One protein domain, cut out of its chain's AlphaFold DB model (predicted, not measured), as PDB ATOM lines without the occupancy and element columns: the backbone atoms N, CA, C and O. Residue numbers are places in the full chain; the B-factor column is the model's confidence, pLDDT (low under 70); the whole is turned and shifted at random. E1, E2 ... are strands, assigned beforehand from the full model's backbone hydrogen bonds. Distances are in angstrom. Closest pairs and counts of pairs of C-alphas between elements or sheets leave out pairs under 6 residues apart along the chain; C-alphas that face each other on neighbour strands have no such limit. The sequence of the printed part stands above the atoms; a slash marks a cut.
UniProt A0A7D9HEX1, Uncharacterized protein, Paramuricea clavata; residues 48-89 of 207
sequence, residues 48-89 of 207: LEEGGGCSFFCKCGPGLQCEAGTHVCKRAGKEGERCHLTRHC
ATOM      1  N   LEU A  48     511.834 -77.666  23.575       87.06
ATOM      2  CA  LEU A  48     511.348 -77.947  22.233       87.06
ATOM      3  C   LEU A  48     512.391 -78.713  21.419       87.06
ATOM      4  O   LEU A  48     513.566 -78.335  21.388       87.06
ATOM      5  N   GLU A  49     511.928 -79.752  20.732       91.31
ATOM      6  CA  GLU A  49     512.688 -80.509  19.737       91.31
ATOM      7  C   GLU A  49     512.997 -79.659  18.492       91.31
ATOM      8  O   GLU A  49     512.457 -78.566  18.281       91.31
ATOM      9  N   GLU A  50     513.882 -80.165  17.635       91.31
ATOM     10  CA  GLU A  50     514.206 -79.523  16.361       91.31
ATOM     11  C   GLU A  50     512.953 -79.375  15.483       91.31
ATOM     12  O   GLU A  50     512.167 -80.305  15.328       91.31
ATOM     13  N   GLY A  51     512.745 -78.184  14.919       90.19
ATOM     14  CA  GLY A  51     511.517 -77.836  14.196       90.19
ATOM     15  C   GLY A  51     510.385 -77.300  15.082       90.19
ATOM     16  O   GLY A  51     509.428 -76.742  14.550       90.19
ATOM     17  N   GLY A  52     510.499 -77.395  16.412       90.69
ATOM     18  CA  GLY A  52     509.526 -76.837  17.350       90.69
ATOM     19  C   GLY A  52     509.516 -75.305  17.359       90.69
ATOM     20  O   GLY A  52     510.562 -74.665  17.238       90.69
ATOM     21  N   GLY A  53     508.331 -74.709  17.512       90.75
ATOM     22  CA  GLY A  53     508.163 -73.257  17.586       90.75
ATOM     23  C   GLY A  53     508.631 -72.699  18.930       90.75
ATOM     24  O   GLY A  53     508.027 -72.996  19.956       90.75
ATOM     25  N   CYS A  54     509.689 -71.893  18.935       90.50
ATOM     26  CA  CYS A  54     510.276 -71.295  20.132       90.50
ATOM     27  C   CYS A  54     509.796 -69.867  20.379       90.50
ATOM     28  O   CYS A  54     509.510 -69.099  19.464       90.50
ATOM     29  N   SER A  55     509.755 -69.481  21.650       87.31
ATOM     30  CA  SER A  55     509.334 -68.147  22.072       87.31
ATOM     31  C   SER A  55     510.156 -67.679  23.269       87.31
ATOM     32  O   SER A  55     511.028 -68.388  23.767       87.31
ATOM     33  N   PHE A  56     509.868 -66.475  23.761       81.31
ATOM     34  CA  PHE A  56     510.464 -65.991  25.006       81.31
ATOM     35  C   PHE A  56     510.144 -66.904  26.207       81.31
ATOM     36  O   PHE A  56     510.957 -67.030  27.120       81.31
ATOM     37  N   PHE A  57     508.986 -67.570  26.179       82.75
ATOM     38  CA  PHE A  57     508.492 -68.411  27.271       82.75
ATOM     39  C   PHE A  57     508.852 -69.896  27.111       82.75
ATOM     40  O   PHE A  57     508.899 -70.609  28.107       82.75
ATOM     41  N   CYS A  58     509.151 -70.360  25.891       85.25
ATOM     42  CA  CYS A  58     509.510 -71.754  25.614       85.25
ATOM     43  C   CYS A  58     510.840 -71.845  24.861       85.25
ATOM     44  O   CYS A  58     510.968 -71.368  23.730       85.25
ATOM     45  N   LYS A  59     511.837 -72.468  25.506       88.81
ATOM     46  CA  LYS A  59     513.204 -72.568  24.992       88.81
ATOM     47  C   LYS A  59     513.394 -73.849  24.184       88.81
ATOM     48  O   LYS A  59     512.720 -74.857  24.377       88.81
ATOM     49  N   CYS A  60     514.355 -73.807  23.276       91.25
ATOM     50  CA  CYS A  60     514.784 -75.006  22.576       91.25
ATOM     51  C   CYS A  60     515.537 -75.951  23.518       91.25
ATOM     52  O   CYS A  60     516.165 -75.501  24.482       91.25
ATOM     53  N   GLY A  61     515.474 -77.248  23.224       90.69
ATOM     54  CA  GLY A  61     516.254 -78.262  23.924       90.69
ATOM     55  C   GLY A  61     517.774 -78.047  23.798       90.69
ATOM     56  O   GLY A  61     518.238 -77.206  23.017       90.69
ATOM     57  N   PRO A  62     518.585 -78.795  24.566       89.12
ATOM     58  CA  PRO A  62     520.042 -78.681  24.540       89.12
ATOM     59  C   PRO A  62     520.633 -78.794  23.125       89.12
ATOM     60  O   PRO A  62     520.283 -79.682  22.355       89.12
ATOM     61  N   GLY A  63     521.554 -77.889  22.777       87.25
ATOM     62  CA  GLY A  63     522.212 -77.868  21.462       87.25
ATOM     63  C   GLY A  63     521.384 -77.257  20.322       87.25
ATOM     64  O   GLY A  63     521.892 -77.120  19.205       87.25
ATOM     65  N   LEU A  64     520.144 -76.846  20.596       91.50
ATOM     66  CA  LEU A  64     519.279 -76.142  19.657       91.50
ATOM     67  C   LEU A  64     519.242 -74.639  19.965       91.50
ATOM     68  O   LEU A  64     519.403 -74.195  21.100       91.50
ATOM     69  N   GLN A  65     519.029 -73.845  18.924       90.56
ATOM     70  CA  GLN A  65     518.964 -72.391  18.955       90.56
ATOM     71  C   GLN A  65     517.637 -71.933  18.358       90.56
ATOM     72  O   GLN A  65     517.163 -72.500  17.372       90.56
ATOM     73  N   CYS A  66     517.048 -70.899  18.953       90.62
ATOM     74  CA  CYS A  66     515.833 -70.286  18.436       90.62
ATOM     75  C   CYS A  66     516.190 -69.312  17.307       90.62
ATOM     76  O   CYS A  66     516.747 -68.240  17.554       90.62
ATOM     77  N   GLU A  67     515.892 -69.687  16.065       90.31
ATOM     78  CA  GLU A  67     516.222 -68.883  14.891       90.31
ATOM     79  C   GLU A  67     515.326 -67.632  14.835       90.31
ATOM     80  O   GLU A  67     514.105 -67.723  14.683       90.31
ATOM     81  N   ALA A  68     515.921 -66.439  14.966       84.12
ATOM     82  CA  ALA A  68     515.148 -65.198  14.873       84.12
ATOM     83  C   ALA A  68     514.589 -65.013  13.458       84.12
ATOM     84  O   ALA A  68     515.302 -65.192  12.472       84.12
ATOM     85  N   GLY A  69     513.315 -64.632  13.379       85.19
ATOM     86  CA  GLY A  69     512.567 -64.469  12.133       85.19
ATOM     87  C   GLY A  69     511.617 -65.632  11.861       85.19
ATOM     88  O   GLY A  69     510.474 -65.391  11.490       85.19
ATOM     89  N   THR A  70     512.042 -66.876  12.099       89.31
ATOM     90  CA  THR A  70     511.173 -68.059  11.956       89.31
ATOM     91  C   THR A  70     510.594 -68.523  13.284       89.31
ATOM     92  O   THR A  70     509.549 -69.161  13.280       89.31
ATOM     93  N   HIS A  71     511.237 -68.185  14.409       91.56
ATOM     94  CA  HIS A  71     510.844 -68.647  15.740       91.56
ATOM     95  C   HIS A  71     510.791 -70.178  15.815       91.56
ATOM     96  O   HIS A  71     509.882 -70.751  16.405       91.56
ATOM     97  N   VAL A  72     511.778 -70.846  15.209       92.44
ATOM     98  CA  VAL A  72     511.894 -72.311  15.190       92.44
ATOM     99  C   VAL A  72     513.223 -72.760  15.796       92.44
ATOM    100  O   VAL A  72     514.270 -72.152  15.556       92.44
ATOM    101  N   CYS A  73     513.186 -73.852  16.557       93.31
ATOM    102  CA  CYS A  73     514.360 -74.512  17.105       93.31
ATOM    103  C   CYS A  73     515.163 -75.220  16.020       93.31
ATOM    104  O   CYS A  73     514.669 -76.129  15.354       93.31
ATOM    105  N   LYS A  74     516.425 -74.825  15.860       93.19
ATOM    106  CA  LYS A  74     517.351 -75.408  14.887       93.19
ATOM    107  C   LYS A  74     518.709 -75.671  15.503       93.19
ATOM    108  O   LYS A  74     519.147 -74.959  16.402       93.19
ATOM    109  N   ARG A  75     519.415 -76.665  14.975       93.38
ATOM    110  CA  ARG A  75     520.821 -76.881  15.325       93.38
ATOM    111  C   ARG A  75     521.698 -75.724  14.851       93.38
ATOM    112  O   ARG A  75     521.346 -74.953  13.951       93.38
ATOM    113  N   ALA A  76     522.878 -75.649  15.458       92.94
ATOM    114  CA  ALA A  76     523.944 -74.785  14.982       92.94
ATOM    115  C   ALA A  76     524.246 -75.056  13.496       92.94
ATOM    116  O   ALA A  76     524.187 -76.199  13.039       92.94
ATOM    117  N   GLY A  77     524.565 -73.996  12.751       93.12
ATOM    118  CA  GLY A  77     524.810 -74.089  11.313       93.12
ATOM    119  C   GLY A  77     526.028 -74.956  10.986       93.12
ATOM    120  O   GLY A  77     527.079 -74.825  11.622       93.12
ATOM    121  N   LYS A  78     525.892 -75.828   9.987       94.62
ATOM    122  CA  LYS A  78     526.999 -76.623   9.424       94.62
ATOM    123  C   LYS A  78     527.780 -75.818   8.390       94.62
ATOM    124  O   LYS A  78     527.326 -74.771   7.941       94.62
ATOM    125  N   GLU A  79     528.959 -76.294   7.995       93.38
ATOM    126  CA  GLU A  79     529.763 -75.628   6.964       93.38
ATOM    127  C   GLU A  79     528.951 -75.420   5.671       93.38
ATOM    128  O   GLU A  79     528.271 -76.327   5.196       93.38
ATOM    129  N   GLY A  80     528.984 -74.198   5.136       92.38
ATOM    130  CA  GLY A  80     528.197 -73.764   3.980       92.38
ATOM    131  C   GLY A  80     526.782 -73.268   4.300       92.38
ATOM    132  O   GLY A  80     526.211 -72.530   3.497       92.38
ATOM    133  N   GLU A  81     526.216 -73.594   5.464       93.81
ATOM    134  CA  GLU A  81     524.878 -73.132   5.845       93.81
ATOM    135  C   GLU A  81     524.866 -71.654   6.236       93.81
ATOM    136  O   GLU A  81     525.880 -71.090   6.656       93.81
ATOM    137  N   ARG A  82     523.688 -71.025   6.135       91.19
ATOM    138  CA  ARG A  82     523.499 -69.652   6.605       91.19
ATOM    139  C   ARG A  82     523.629 -69.563   8.125       91.19
ATOM    140  O   ARG A  82     523.155 -70.428   8.857       91.19
ATOM    141  N   CYS A  83     524.223 -68.472   8.578       91.94
ATOM    142  CA  CYS A  83     524.397 -68.121   9.977       91.94
ATOM    143  C   CYS A  83     524.024 -66.662  10.214       91.94
ATOM    144  O   CYS A  83     524.144 -65.815   9.334       91.94
ATOM    145  N   HIS A  84     523.593 -66.355  11.428       89.25
ATOM    146  CA  HIS A  84     523.272 -64.996  11.856       89.25
ATOM    147  C   HIS A  84     523.388 -64.896  13.378       89.25
ATOM    148  O   HIS A  84     523.809 -65.839  14.047       89.25
ATOM    149  N   LEU A  85     523.027 -63.739  13.937       84.94
ATOM    150  CA  LEU A  85     523.205 -63.444  15.362       84.94
ATOM    151  C   LEU A  85     522.497 -64.441  16.292       84.94
ATOM    152  O   LEU A  85     522.959 -64.665  17.399       84.94
ATOM    153  N   THR A  86     521.398 -65.037  15.843       86.75
ATOM    154  CA  THR A  86     520.569 -65.972  16.623       86.75
ATOM    155  C   THR A  86     520.640 -67.415  16.121       86.75
ATOM    156  O   THR A  86     519.956 -68.286  16.648       86.75
ATOM    157  N   ARG A  87     521.485 -67.680  15.117       89.69
ATOM    158  CA  ARG A  87     521.837 -69.028  14.659       89.69
ATOM    159  C   ARG A  87     523.328 -69.075  14.366       89.69
ATOM    160  O   ARG A  87     523.792 -68.782  13.260       89.69
ATOM    161  N   HIS A  88     524.083 -69.411  15.400       91.44
ATOM    162  CA  HIS A  88     525.527 -69.551  15.342       91.44
ATOM    163  C   HIS A  88     525.937 -70.831  14.617       91.44
ATOM    164  O   HIS A  88     525.178 -71.799  14.528       91.44
ATOM    165  N   CYS A  89     527.168 -70.835  14.118       93.38
ATOM    166  CA  CYS A  89     527.772 -72.018  13.524       93.38
ATOM    167  C   CYS A  89     528.170 -73.039  14.591       93.38
ATOM    168  O   CYS A  89     528.385 -72.678  15.748       93.38
TER     169      CYS A  89
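AT A GLANCE: This is residues 48 to 89 of the 207 residues of an uncharacterized protein of Paramuricea clavata (UniProt A0A7D9HEX1). The domain has little regular structure: a hairpin of two short strands, E1 then E2, sits in the middle, with one loop-built end made by residues 48 to 63 and the other by residues 76 to 89. The printed part has 42 residues, of which 8 are in named strands, with no named helix; the class is all strand, and the sheet, in the order E1 - E2, is antiparallel. It is compact, with a radius of gyration of the C-alphas of 9.5 A, and elongated, spanning 30 by 18 by 13 A.

HOW THE PARTS SIT: Look first at the hairpin of E1, residues 64 to 67, and E2, residues 72 to 75, antiparallel at 133 degrees and joined by a tight link. C-alphas 64 and 75 face each other at 4.7 A. N 65 and O 74, at 2.8 A, are within hydrogen-bond range.

IN THESE COORDINATES: Find C-alpha 64 at (519.279, -76.142, 19.657); E1 runs 9.2 A from there to C-alpha 67. E2 runs 10.0 A to C-alpha 75 at (520.821, -76.881, 15.325).

THE WHOLE: The C-alphas farthest apart, of Phe 57 and Gly 80, are 31.0 A apart. The printed part has no cut, and no printed residue is under 70 in pLDDT.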